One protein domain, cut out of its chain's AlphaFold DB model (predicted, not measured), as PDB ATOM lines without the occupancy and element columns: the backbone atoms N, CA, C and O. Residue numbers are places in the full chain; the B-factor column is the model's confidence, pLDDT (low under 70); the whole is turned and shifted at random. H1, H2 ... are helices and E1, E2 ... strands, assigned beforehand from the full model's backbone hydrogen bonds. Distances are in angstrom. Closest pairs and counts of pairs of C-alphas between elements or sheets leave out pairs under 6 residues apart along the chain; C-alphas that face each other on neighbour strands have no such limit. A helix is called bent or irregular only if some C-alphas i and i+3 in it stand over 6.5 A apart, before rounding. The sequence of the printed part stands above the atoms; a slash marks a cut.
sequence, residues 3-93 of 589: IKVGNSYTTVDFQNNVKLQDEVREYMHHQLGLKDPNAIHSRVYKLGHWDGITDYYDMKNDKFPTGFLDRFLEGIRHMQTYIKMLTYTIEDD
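What this domain is: This is residues 3 to 93 of the 589 residues of the protein "Helicase C-terminal domain-containing protein" of Bacillus thuringiensis serovar toumanoffi (UniProt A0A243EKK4). A small sheet of four short strands has H3 over one face, while H1 sits beside the sheet and meets H3 steeply. From this body a loop arm, its two legs paired at residues 34 to 35 and 53 to 54, reaches far out to little H2 and makes the longest axis. The 91 printed residues include three named helices and four named strands, in the order E1 E2 H1 H2 E3 H3 E4; the sheet, E3 E2 E1 E4, is mixed, and the class is mixed, helices and strands. The whole is only just compact, close to loose, with a radius of gyration of the C-alphas of 14.4 A and spans of 42 by 30 by 22 A.

How they stand to each other: E1, residues 3 to 5, and E2, residues 9 to 13, form an antiparallel hairpin, with N 4 and O 11 2.9 A apart. E4, residues 89 to 92, is parallel to E1, with N 5 and O 91 at 2.8 A. E3, residues 63 to 65, is antiparallel to E2, with N 64 and O 10 at 2.9 A. H3, residues 66 to 79, is on the sheet at a height of 10.1 A, over E2 and along the strands at 12 degrees on the local plane; the closest C-alphas of H3 and E2, those of Thr 66 and Tyr 9, are 4.6 A apart. These two layers, a helix on one face of a sheet, include a split strand-helix-strand unit, E3, H3, E4, with E2 and E1 between its strands and a right-handed crossover. H1, residues 18 to 31, touches residues 71 to 76 of H3, the closest C-alphas being those of Gln 31 and Gly 75 at 6.5 A; they run opposite ways at a steep tilt of 67 degrees, only just short of about perpendicular. H1 is only just not on the sheet, with 4 pairs of C-alphas within 10 A. H2, residues 43 to 46, is apart from H1 and H3. O i to N i+4 pairs are within hydrogen-bond range for 9 of 10 in H1 and 8 of 10 in H3; H2 is too short for such a pair.

Where its parts are: E1 begins at C-alpha 3, (-31.841, 5.527, 54.565), and E4 ends at C-alpha 92, (-24.605, 2.781, 57.204). E2 is 13.1 A long, H1 19.5 A and H3 19.6 A; H3 is irregular, with C-alphas 67 and 70 7.6 A apart.

The domain as a whole: The C-alphas of Lys 46 and Asp 93, the two farthest apart, are 42.4 A from each other. The links H1 to H2 and H2 to E3 are long. The printed part has no cut, and no printed residue is under 70 in pLDDT.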
ATOM      1  N   ILE A   3     -32.879   4.648  55.103       98.12
ATOM      2  CA  ILE A   3     -31.841   5.527  54.565       98.12
ATOM      3  C   ILE A   3     -30.550   4.713  54.516       98.12
ATOM      4  O   ILE A   3     -30.006   4.381  55.567       98.12
ATOM      5  N   LYS A   4     -30.070   4.394  53.314       97.81
ATOM      6  CA  LYS A   4     -28.832   3.632  53.119       97.81
ATOM      7  C   LYS A   4     -27.699   4.574  52.766       97.81
ATOM      8  O   LYS A   4     -27.734   5.216  51.711       97.81
ATOM      9  N   VAL A   5     -26.727   4.686  53.658       97.19
ATOM     10  CA  VAL A   5     -25.623   5.639  53.563       97.19
ATOM     11  C   VAL A   5     -24.428   4.956  52.908       97.19
ATOM     12  O   VAL A   5     -23.870   4.010  53.453       97.19
ATOM     13  N   GLY A   6     -24.034   5.443  51.731       95.25
ATOM     14  CA  GLY A   6     -22.811   5.039  51.036       95.25
ATOM     15  C   GLY A   6     -21.753   6.144  51.048       95.25
ATOM     16  O   GLY A   6     -21.972   7.227  51.589       95.25
ATOM     17  N   ASN A   7     -20.599   5.902  50.420       94.00
ATOM     18  CA  ASN A   7     -19.493   6.870  50.412       94.00
ATOM     19  C   ASN A   7     -19.829   8.155  49.632       94.00
ATOM     20  O   ASN A   7     -19.672   9.257  50.149       94.00
ATOM     21  N   SER A   8     -20.286   8.017  48.381       93.25
ATOM     22  CA  SER A   8     -20.627   9.163  47.517       93.25
ATOM     23  C   SER A   8     -22.107   9.519  47.529       93.25
ATOM     24  O   SER A   8     -22.450  10.689  47.368       93.25
ATOM     25  N   TYR A   9     -22.978   8.520  47.674       95.81
ATOM     26  CA  TYR A   9     -24.423   8.693  47.627       95.81
ATOM     27  C   TYR A   9     -25.105   8.021  48.812       95.81
ATOM     28  O   TYR A   9     -24.771   6.894  49.178       95.81
ATOM     29  N   THR A  10     -26.128   8.692  49.322       97.25
ATOM     30  CA  THR A  10     -27.143   8.117  50.198       97.25
ATOM     31  C   THR A  10     -28.381   7.829  49.359       97.25
ATOM     32  O   THR A  10     -28.785   8.660  48.543       97.25
ATOM     33  N   THR A  11     -28.982   6.656  49.547       97.25
ATOM     34  CA  THR A  11     -30.223   6.244  48.874       97.25
ATOM     35  C   THR A  11     -31.357   6.112  49.886       97.25
ATOM     36  O   THR A  11     -31.120   5.812  51.058       97.25
ATOM     37  N   VAL A  12     -32.591   6.350  49.448       97.25
ATOM     38  CA  VAL A  12     -33.785   6.283  50.295       97.25
ATOM     39  C   VAL A  12     -34.738   5.230  49.745       97.25
ATOM     40  O   VAL A  12     -35.277   5.363  48.650       97.25
ATOM     41  N   ASP A  13     -34.974   4.180  50.527       94.75
ATOM     42  CA  ASP A  13     -35.972   3.157  50.233       94.75
ATOM     43  C   ASP A  13     -37.273   3.460  50.991       94.75
ATOM     44  O   ASP A  13     -37.367   3.377  52.221       94.75
ATOM     45  N   PHE A  14     -38.311   3.813  50.235       93.81
ATOM     46  CA  PHE A  14     -39.632   4.139  50.766       93.81
ATOM     47  C   PHE A  14     -40.512   2.914  51.043       93.81
ATOM     48  O   PHE A  14     -41.647   3.082  51.484       93.81
ATOM     49  N   GLN A  15     -40.024   1.690  50.808       89.31
ATOM     50  CA  GLN A  15     -40.734   0.436  51.085       89.31
ATOM     51  C   GLN A  15     -42.135   0.394  50.443       89.31
ATOM     52  O   GLN A  15     -43.114  -0.022  51.062       89.31
ATOM     53  N   ASN A  16     -42.232   0.848  49.188       84.62
ATOM     54  CA  ASN A  16     -43.469   1.002  48.403       84.62
ATOM     55  C   ASN A  16     -44.470   2.060  48.916       84.62
ATOM     56  O   ASN A  16     -45.601   2.116  48.430       84.62
ATOM     57  N   ASN A  17     -44.087   2.931  49.854       89.50
ATOM     58  CA  ASN A  17     -44.927   4.049  50.279       89.50
ATOM     59  C   ASN A  17     -44.798   5.240  49.312       89.50
ATOM     60  O   ASN A  17     -44.025   6.167  49.549       89.50
ATOM     61  N   VAL A  18     -45.576   5.206  48.226       90.81
ATOM     62  CA  VAL A  18     -45.559   6.229  47.160       90.81
ATOM     63  C   VAL A  18     -45.914   7.619  47.689       90.81
ATOM     64  O   VAL A  18     -45.271   8.597  47.331       90.81
ATOM     65  N   LYS A  19     -46.883   7.718  48.605       92.31
ATOM     66  CA  LYS A  19     -47.280   9.011  49.177       92.31
ATOM     67  C   LYS A  19     -46.130   9.658  49.954       92.31
ATOM     68  O   LYS A  19     -45.842  10.832  49.759       92.31
ATOM     69  N   LEU A  20     -45.467   8.888  50.819       93.62
ATOM     70  CA  LEU A  20     -44.312   9.380  51.572       93.62
ATOM     71  C   LEU A  20     -43.146   9.734  50.643       93.62
ATOM     72  O   LEU A  20     -42.456  10.717  50.883       93.62
ATOM     73  N   GLN A  21     -42.931   8.933  49.599       94.56
ATOM     74  CA  GLN A  21     -41.922   9.197  48.578       94.56
ATOM     75  C   GLN A  21     -42.153  10.554  47.909       94.56
ATOM     76  O   GLN A  21     -41.223  11.353  47.850       94.56
ATOM     77  N   ASP A  22     -43.376  10.844  47.469       94.69
ATOM     78  CA  ASP A  22     -43.708  12.124  46.838       94.69
ATOM     79  C   ASP A  22     -43.548  13.302  47.817       94.69
ATOM     80  O   ASP A  22     -42.910  14.295  47.470       94.69
ATOM     81  N   GLU A  23     -44.018  13.164  49.065       94.75
ATOM     82  CA  GLU A  23     -43.866  14.198  50.103       94.75
ATOM     83  C   GLU A  23     -42.389  14.488  50.432       94.75
ATOM     84  O   GLU A  23     -41.994  15.646  50.582       94.75
ATOM     85  N   VAL A  24     -41.547  13.453  50.535       95.50
ATOM     86  CA  VAL A  24     -40.107  13.623  50.794       95.50
ATOM     87  C   VAL A  24     -39.403  14.214  49.581       95.50
ATOM     88  O   VAL A  24     -38.573  15.103  49.747       95.50
ATOM     89  N   ARG A  25     -39.736  13.781  48.363       96.06
ATOM     90  CA  ARG A  25     -39.168  14.337  47.127       96.06
ATOM     91  C   ARG A  25     -39.463  15.829  46.990       96.06
ATOM     92  O   ARG A  25     -38.538  16.606  46.770       96.06
ATOM     93  N   GLU A  26     -40.714  16.237  47.185       95.31
ATOM     94  CA  GLU A  26     -41.113  17.649  47.137       95.31
ATOM     95  C   GLU A  26     -40.381  18.478  48.200       95.31
ATOM     96  O   GLU A  26     -39.864  19.558  47.914       95.31
ATOM     97  N   TYR A  27     -40.249  17.953  49.420       96.56
ATOM     98  CA  TYR A  27     -39.515  18.653  50.470       96.56
ATOM     99  C   TYR A  27     -38.013  18.767  50.152       96.56
ATOM    100  O   TYR A  27     -37.408  19.830  50.322       96.56
ATOM    101  N   MET A  28     -37.394  17.689  49.659       96.94
ATOM    102  CA  MET A  28     -35.956  17.646  49.377       96.94
ATOM    103  C   MET A  28     -35.550  18.449  48.147       96.94
ATOM    104  O   MET A  28     -34.421  18.942  48.111       96.94
ATOM    105  N   HIS A  29     -36.470  18.664  47.204       95.56
ATOM    106  CA  HIS A  29     -36.302  19.624  46.117       95.56
ATOM    107  C   HIS A  29     -35.916  21.012  46.651       95.56
ATOM    108  O   HIS A  29     -34.979  21.634  46.161       95.56
ATOM    109  N   HIS A  30     -36.552  21.470  47.733       94.31
ATOM    110  CA  HIS A  30     -36.235  22.759  48.353       94.31
ATOM    111  C   HIS A  30     -35.116  22.679  49.398       94.31
ATOM    112  O   HIS A  30     -34.276  23.575  49.458       94.31
ATOM    113  N   GLN A  31     -35.091  21.622  50.214       95.50
ATOM    114  CA  GLN A  31     -34.134  21.487  51.315       95.50
ATOM    115  C   GLN A  31     -32.702  21.239  50.820       95.50
ATOM    116  O   GLN A  31     -31.752  21.840  51.332       95.50
ATOM    117  N   LEU A  32     -32.537  20.353  49.830       96.25
ATOM    118  CA  LEU A  32     -31.239  20.017  49.235       96.25
ATOM    119  C   LEU A  32     -30.964  20.792  47.948       96.25
ATOM    120  O   LEU A  32     -29.811  20.876  47.521       96.25
ATOM    121  N   GLY A  33     -31.998  21.329  47.303       94.25
ATOM    122  CA  GLY A  33     -31.842  22.104  46.084       94.25
ATOM    123  C   GLY A  33     -31.168  23.449  46.316       94.25
ATOM    124  O   GLY A  33     -31.116  23.994  47.420       94.25
ATOM    125  N   LEU A  34     -30.640  24.002  45.227       92.62
ATOM    126  CA  LEU A  34     -30.023  25.317  45.232       92.62
ATOM    127  C   LEU A  34     -30.763  26.272  44.304       92.62
ATOM    128  O   LEU A  34     -30.747  26.104  43.084       92.62
ATOM    129  N   LYS A  35     -31.368  27.309  44.886       89.38
ATOM    130  CA  LYS A  35     -32.056  28.359  44.137       89.38
ATOM    131  C   LYS A  35     -31.056  29.254  43.407       89.38
ATOM    132  O   LYS A  35     -30.183  29.853  44.036       89.38
ATOM    133  N   ASP A  36     -31.217  29.389  42.095       83.50
ATOM    134  CA  ASP A  36     -30.460  30.341  41.287       83.50
ATOM    135  C   ASP A  36     -31.140  31.723  41.340       83.50
ATOM    136  O   ASP A  36     -32.241  31.897  40.804       83.50
ATOM    137  N   PRO A  37     -30.511  32.742  41.955       73.50
ATOM    138  CA  PRO A  37     -31.078  34.088  42.009       73.50
ATOM    139  C   PRO A  37     -31.223  34.732  40.622       73.50
ATOM    140  O   PRO A  37     -32.026  35.649  40.462       73.50
ATOM    141  N   ASN A  38     -30.496  34.247  39.611       78.94
ATOM    142  CA  ASN A  38     -30.584  34.725  38.233       78.94
ATOM    143  C   ASN A  38     -31.556  33.904  37.373       78.94
ATOM    144  O   ASN A  38     -31.715  34.219  36.189       78.94
ATOM    145  N   ALA A  39     -32.239  32.899  37.939       80.19
ATOM    146  CA  ALA A  39     -33.188  32.058  37.206       80.19
ATOM    147  C   ALA A  39     -34.250  32.889  36.474       80.19
ATOM    148  O   ALA A  39     -34.594  32.579  35.337       80.19
ATOM    149  N   ILE A  40     -34.669  34.020  37.056       81.94
ATOM    150  CA  ILE A  40     -35.625  34.974  36.468       81.94
ATOM    151  C   ILE A  40     -35.229  35.487  35.074       81.94
ATOM    152  O   ILE A  40     -36.087  35.915  34.301       81.94
ATOM    153  N   HIS A  41     -33.942  35.446  34.721       83.00
ATOM    154  CA  HIS A  41     -33.446  35.855  33.410       83.00
ATOM    155  C   HIS A  41     -33.460  34.709  32.386       83.00
ATOM    156  O   HIS A  41     -33.462  34.979  31.183       83.00
ATOM    157  N   SER A  42     -33.539  33.453  32.836       83.00
ATOM    158  CA  SER A  42     -33.582  32.265  31.983       83.00
ATOM    159  C   SER A  42     -34.907  32.155  31.232       83.00
ATOM    160  O   SER A  42     -35.992  32.287  31.799       83.00
ATOM    161  N   ARG A  43     -34.833  31.844  29.934       84.81
ATOM    162  CA  ARG A  43     -36.019  31.585  29.107       84.81
ATOM    163  C   ARG A  43     -36.831  30.400  29.635       84.81
ATOM    164  O   ARG A  43     -38.051  30.450  29.600       84.81
ATOM    165  N   VAL A  44     -36.161  29.359  30.128       85.62
ATOM    166  CA  VAL A  44     -36.811  28.126  30.603       85.62
ATOM    167  C   VAL A  44     -37.615  28.390  31.880       85.62
ATOM    168  O   VAL A  44     -38.737  27.907  32.001       85.62
ATOM    169  N   TYR A  45     -37.088  29.244  32.764       86.69
ATOM    170  CA  TYR A  45     -37.800  29.730  33.948       86.69
ATOM    171  C   TYR A  45     -39.019  30.578  33.569       86.69
ATOM    172  O   TYR A  45     -40.125  30.336  34.035       86.69
ATOM    173  N   LYS A  46     -38.848  31.539  32.647       86.75
ATOM    174  CA  LYS A  46     -39.947  32.403  32.172       86.75
ATOM    175  C   LYS A  46     -41.086  31.631  31.500       86.75
ATOM    176  O   LYS A  46     -42.219  32.093  31.520       86.75
ATOM    177  N   LEU A  47     -40.782  30.486  30.889       88.31
ATOM    178  CA  LEU A  47     -41.764  29.589  30.277       88.31
ATOM    179  C   LEU A  47     -42.419  28.626  31.287       88.31
ATOM    180  O   LEU A  47     -43.264  27.831  30.889       88.31
ATOM    181  N   GLY A  48     -42.035  28.671  32.568       83.75
ATOM    182  CA  GLY A  48     -42.584  27.812  33.621       83.75
ATOM    183  C   GLY A  48     -42.099  26.360  33.578       83.75
ATOM    184  O   GLY A  48     -42.639  25.515  34.279       83.75
ATOM    185  N   HIS A  49     -41.084  26.047  32.767       84.31
ATOM    186  CA  HIS A  49     -40.510  24.698  32.679       84.31
ATOM    187  C   HIS A  49     -39.446  24.420  33.749       84.31
ATOM    188  O   HIS A  49     -38.964  23.295  33.852       84.31
ATOM    189  N   TRP A  50     -39.048  25.441  34.506       87.81
ATOM    190  CA  TRP A  50     -38.090  25.346  35.598       87.81
ATOM    191  C   TRP A  50     -38.457  26.361  36.681       87.81
ATOM    192  O   TRP A  50     -38.736  27.517  36.371       87.81
ATOM    193  N   ASP A  51     -38.439  25.941  37.937       88.06
ATOM    194  CA  ASP A  51     -38.792  26.745  39.111       88.06
ATOM    195  C   ASP A  51     -37.603  27.567  39.661       88.06
ATOM    196  O   ASP A  51     -37.729  28.317  40.630       88.06
ATOM    197  N   GLY A  52     -36.435  27.444  39.022       88.75
ATOM    198  CA  GLY A  52     -35.214  28.152  39.390       88.75
ATOM    199  C   GLY A  52     -34.348  27.417  40.409       88.75
ATOM    200  O   GLY A  52     -33.358  27.993  40.863       88.75
ATOM    201  N   ILE A  53     -34.680  26.175  40.767       91.38
ATOM    202  CA  ILE A  53     -33.905  25.363  41.705       91.38
ATOM    203  C   ILE A  53     -33.114  24.291  40.959       91.38
ATOM    204  O   ILE A  53     -33.629  23.559  40.120       91.38
ATOM    205  N   THR A  54     -31.818  24.205  41.248       90.94
ATOM    206  CA  THR A  54     -30.993  23.074  40.813       90.94
ATOM    207  C   THR A  54     -31.104  21.959  41.841       90.94
ATOM    208  O   THR A  54     -30.662  22.132  42.978       90.94
ATOM    209  N   ASP A  55     -31.665  20.825  41.431       92.88
ATOM    210  CA  ASP A  55     -31.810  19.642  42.274       92.88
ATOM    211  C   ASP A  55     -30.484  18.933  42.546       92.88
ATOM    212  O   ASP A  55     -29.685  18.677  41.643       92.88
ATOM    213  N   TYR A  56     -30.300  18.552  43.809       94.94
ATOM    214  CA  TYR A  56     -29.244  17.636  44.253       94.94
ATOM    215  C   TYR A  56     -29.809  16.303  44.763       94.94
ATOM    216  O   TYR A  56     -29.041  15.396  45.083       94.94
ATOM    217  N   TYR A  57     -31.137  16.172  44.805       96.31
ATOM    218  CA  TYR A  57     -31.830  14.913  45.029       96.31
ATOM    219  C   TYR A  57     -32.246  14.327  43.672       96.31
ATOM    220  O   TYR A  57     -33.028  14.916  42.927       96.31
ATOM    221  N   ASP A  58     -31.709  13.161  43.331       94.44
ATOM    222  CA  ASP A  58     -32.080  12.399  42.144       94.44
ATOM    223  C   ASP A  58     -33.437  11.727  42.375       94.44
ATOM    224  O   ASP A  58     -33.530  10.631  42.930       94.44
ATOM    225  N   MET A  59     -34.494  12.388  41.904       91.38
ATOM    226  CA  MET A  59     -35.876  11.910  41.996       91.38
ATOM    227  C   MET A  59     -36.102  10.569  41.287       91.38
ATOM    228  O   MET A  59     -37.051   9.862  41.608       91.38
ATOM    229  N   LYS A  60     -35.272  10.205  40.299       87.75
ATOM    230  CA  LYS A  60     -35.454   8.958  39.541       87.75
ATOM    231  C   LYS A  60     -35.019   7.748  40.361       87.75
ATOM    232  O   LYS A  60     -35.654   6.699  40.263       87.75
ATOM    233  N   ASN A  61     -33.924   7.887  41.102       89.88
ATOM    234  CA  ASN A  61     -33.291   6.786  41.830       89.88
ATOM    235  C   ASN A  61     -33.356   6.950  43.357       89.88
ATOM    236  O   ASN A  61     -32.756   6.145  44.060       89.88
ATOM    237  N   ASP A  62     -34.043   7.988  43.847       94.94
ATOM    238  CA  ASP A  62     -34.152   8.348  45.264       94.94
ATOM    239  C   ASP A  62     -32.801   8.366  45.971       94.94
ATOM    240  O   ASP A  62     -32.569   7.675  46.964       94.94
ATOM    241  N   LYS A  63     -31.877   9.149  45.412       95.94
ATOM    242  CA  LYS A  63     -30.519   9.266  45.936       95.94
ATOM    243  C   LYS A  63     -30.021  10.696  45.937       95.94
ATOM    244  O   LYS A  63     -30.425  11.502  45.110       95.94
ATOM    245  N   PHE A  64     -29.093  11.009  46.824       97.56
ATOM    246  CA  PHE A  64     -28.464  12.325  46.907       97.56
ATOM    247  C   PHE A  64     -27.006  12.186  47.364       97.56
ATOM    248  O   PHE A  64     -26.651  11.154  47.938       97.56
ATOM    249  N   PRO A  65     -26.128  13.168  47.090       97.19
ATOM    250  CA  PRO A  65     -24.745  13.127  47.555       97.19
ATOM    251  C   PRO A  65     -24.660  12.984  49.080       97.19
ATOM    252  O   PRO A  65     -25.288  13.760  49.800       97.19
ATOM    253  N   THR A  66     -23.868  12.030  49.577       96.62
ATOM    254  CA  THR A  66     -23.797  11.702  51.018       96.62
ATOM    255  C   THR A  66     -23.432  12.901  51.885       96.62
ATOM    256  O   THR A  66     -23.888  12.995  53.021       96.62
ATOM    257  N   GLY A  67     -22.671  13.861  51.357       95.56
ATOM    258  CA  GLY A  67     -22.325  15.078  52.085       95.56
ATOM    259  C   GLY A  67     -23.528  15.929  52.527       95.56
ATOM    260  O   GLY A  67     -23.394  16.739  53.435       95.56
ATOM    261  N   PHE A  68     -24.721  15.702  51.961       97.25
ATOM    262  CA  PHE A  68     -25.978  16.304  52.418       97.25
ATOM    263  C   PHE A  68     -26.764  15.471  53.440       97.25
ATOM    264  O   PHE A  68     -27.899  15.829  53.753       97.25
ATOM    265  N   LEU A  69     -26.211  14.377  53.975       96.62
ATOM    266  CA  LEU A  69     -26.918  13.505  54.920       96.62
ATOM    267  C   LEU A  69     -27.484  14.279  56.117       96.62
ATOM    268  O   LEU A  69     -28.668  14.145  56.414       96.62
ATOM    269  N   ASP A  70     -26.688  15.141  56.749       95.56
ATOM    270  CA  ASP A  70     -27.136  15.921  57.909       95.56
ATOM    271  C   ASP A  70     -28.306  16.852  57.568       95.56
ATOM    272  O   ASP A  70     -29.291  16.921  58.306       95.56
ATOM    273  N   ARG A  71     -28.227  17.511  56.408       96.25
ATOM    274  CA  ARG A  71     -29.252  18.421  55.884       96.25
ATOM    275  C   ARG A  71     -30.536  17.685  55.496       96.25
ATOM    276  O   ARG A  71     -31.634  18.195  55.730       96.25
ATOM    277  N   PHE A  72     -30.406  16.486  54.929       97.75
ATOM    278  CA  PHE A  72     -31.531  15.597  54.652       97.75
ATOM    279  C   PHE A  72     -32.208  15.183  55.962       97.75
ATOM    280  O   PHE A  72     -33.415  15.357  56.108       97.75
ATOM    281  N   LEU A  73     -31.438  14.706  56.947       97.62
ATOM    282  CA  LEU A  73     -31.965  14.300  58.252       97.62
ATOM    283  C   LEU A  73     -32.606  15.469  59.009       97.62
ATOM    284  O   LEU A  73     -33.604  15.271  59.696       97.62
ATOM    285  N   GLU A  74     -32.079  16.687  58.873       97.19
ATOM    286  CA  GLU A  74     -32.719  17.903  59.385       97.19
ATOM    287  C   GLU A  74     -34.087  18.136  58.744       97.19
ATOM    288  O   GLU A  74     -35.069  18.337  59.460       97.19
ATOM    289  N   GLY A  75     -34.171  18.017  57.417       96.88
ATOM    290  CA  GLY A  75     -35.438  18.095  56.700       96.88
ATOM    291  C   GLY A  75     -36.428  17.029  57.163       96.88
ATOM    292  O   GLY A  75     -37.574  17.342  57.468       96.88
ATOM    293  N   ILE A  76     -35.976  15.785  57.332       97.31
ATOM    294  CA  ILE A  76     -36.810  14.700  57.858       97.31
ATOM    295  C   ILE A  76     -37.306  14.998  59.277       97.31
ATOM    296  O   ILE A  76     -38.498  14.841  59.543       97.31
ATOM    297  N   ARG A  77     -36.444  15.485  60.179       96.25
ATOM    298  CA  ARG A  77     -36.853  15.898  61.535       96.25
ATOM    299  C   ARG A  77     -37.907  17.002  61.496       96.25
ATOM    300  O   ARG A  77     -38.860  16.963  62.271       96.25
ATOM    301  N   HIS A  78     -37.774  17.958  60.580       97.06
ATOM    302  CA  HIS A  78     -38.790  18.983  60.373       97.06
ATOM    303  C   HIS A  78     -40.106  18.378  59.858       97.06
ATOM    304  O   HIS A  78     -41.170  18.671  60.399       97.06
ATOM    305  N   MET A  79     -40.052  17.477  58.875       96.19
ATOM    306  CA  MET A  79     -41.228  16.775  58.349       96.19
ATOM    307  C   MET A  79     -41.977  15.973  59.423       96.19
ATOM    308  O   MET A  79     -43.208  15.956  59.431       96.19
ATOM    309  N   GLN A  80     -41.268  15.366  60.380       95.75
ATOM    310  CA  GLN A  80     -41.871  14.632  61.503       95.75
ATOM    311  C   GLN A  80     -42.778  15.501  62.390       95.75
ATOM    312  O   GLN A  80     -43.647  14.965  63.078       95.75
ATOM    313  N   THR A  81     -42.636  16.833  62.357       95.12
ATOM    314  CA  THR A  81     -43.505  17.747  63.121       95.12
ATOM    315  C   THR A  81     -44.951  17.762  62.610       95.12
ATOM    316  O   THR A  81     -45.869  17.985  63.402       95.12
ATOM    317  N   TYR A  82     -45.174  17.468  61.323       94.56
ATOM    318  CA  TYR A  82     -46.508  17.418  60.708       94.56
ATOM    319  C   TYR A  82     -46.872  16.047  60.112       94.56
ATOM    320  O   TYR A  82     -48.058  15.739  59.993       94.56
ATOM    321  N   ILE A  83     -45.900  15.169  59.838       92.12
ATOM    322  CA  ILE A  83     -46.119  13.768  59.438       92.12
ATOM    323  C   ILE A  83     -45.763  12.856  60.619       92.12
ATOM    324  O   ILE A  83     -44.691  12.258  60.679       92.12
ATOM    325  N   LYS A  84     -46.690  12.719  61.574       85.62
ATOM    326  CA  LYS A  84     -46.452  12.008  62.850       85.62
ATOM    327  C   LYS A  84     -46.046  10.535  62.712       85.62
ATOM    328  O   LYS A  84     -45.435   9.988  63.620       85.62
ATOM    329  N   MET A  85     -46.412   9.883  61.607       87.50
ATOM    330  CA  MET A  85     -46.077   8.475  61.340       87.50
ATOM    331  C   MET A  85     -44.771   8.300  60.550       87.50
ATOM    332  O   MET A  85     -44.389   7.170  60.247       87.50
ATOM    333  N   LEU A  86     -44.079   9.392  60.203       92.12
ATOM    334  CA  LEU A  86     -42.809   9.318  59.495       92.12
ATOM    335  C   LEU A  86     -41.736   8.761  60.432       92.12
ATOM    336  O   LEU A  86     -41.286   9.413  61.375       92.12
ATOM    337  N   THR A  87     -41.302   7.544  60.130       92.88
ATOM    338  CA  THR A  87     -40.198   6.862  60.802       92.88
ATOM    339  C   THR A  87     -39.150   6.445  59.779       92.88
ATOM    340  O   THR A  87     -39.459   6.150  58.613       92.88
ATOM    341  N   TYR A  88     -37.893   6.436  60.214       95.62
ATOM    342  CA  TYR A  88     -36.781   5.989  59.395       95.62
ATOM    343  C   TYR A  88     -35.783   5.164  60.200       95.62
ATOM    344  O   TYR A  88     -35.648   5.339  61.411       95.62
ATOM    345  N   THR A  89     -35.080   4.284  59.501       97.19
ATOM    346  CA  THR A  89     -33.874   3.607  59.982       97.19
ATOM    347  C   THR A  89     -32.694   4.038  59.122       97.19
ATOM    348  O   THR A  89     -32.874   4.384  57.952       97.19
ATOM    349  N   ILE A  90     -31.499   4.052  59.709       97.94
ATOM    350  CA  ILE A  90     -30.252   4.317  58.989       97.94
ATOM    351  C   ILE A  90     -29.485   3.002  58.896       97.94
ATOM    352  O   ILE A  90     -29.208   2.375  59.918       97.94
ATOM    353  N   GLU A  91     -29.160   2.605  57.673       97.31
ATOM    354  CA  GLU A  91     -28.224   1.530  57.356       97.31
ATOM    355  C   GLU A  91     -26.955   2.197  56.820       97.31
ATOM    356  O   GLU A  91     -26.980   2.818  55.758       97.31
ATOM    357  N   ASP A  92     -25.873   2.163  57.594       95.44
ATOM    358  CA  ASP A  92     -24.605   2.781  57.204       95.44
ATOM    359  C   ASP A  92     -23.662   1.720  56.638       95.44
ATOM    360  O   ASP A  92     -23.052   0.955  57.383       95.44
ATOM    361  N   ASP A  93     -23.575   1.673  55.309       92.69
ATOM    362  CA  ASP A  93     -22.758   0.710  54.565       92.69
ATOM    363  C   ASP A  93     -21.328   1.233  54.333       92.69
ATOM    364  O   ASP A  93     -20.535   0.623  53.605       92.69
TER     365      ASP A  93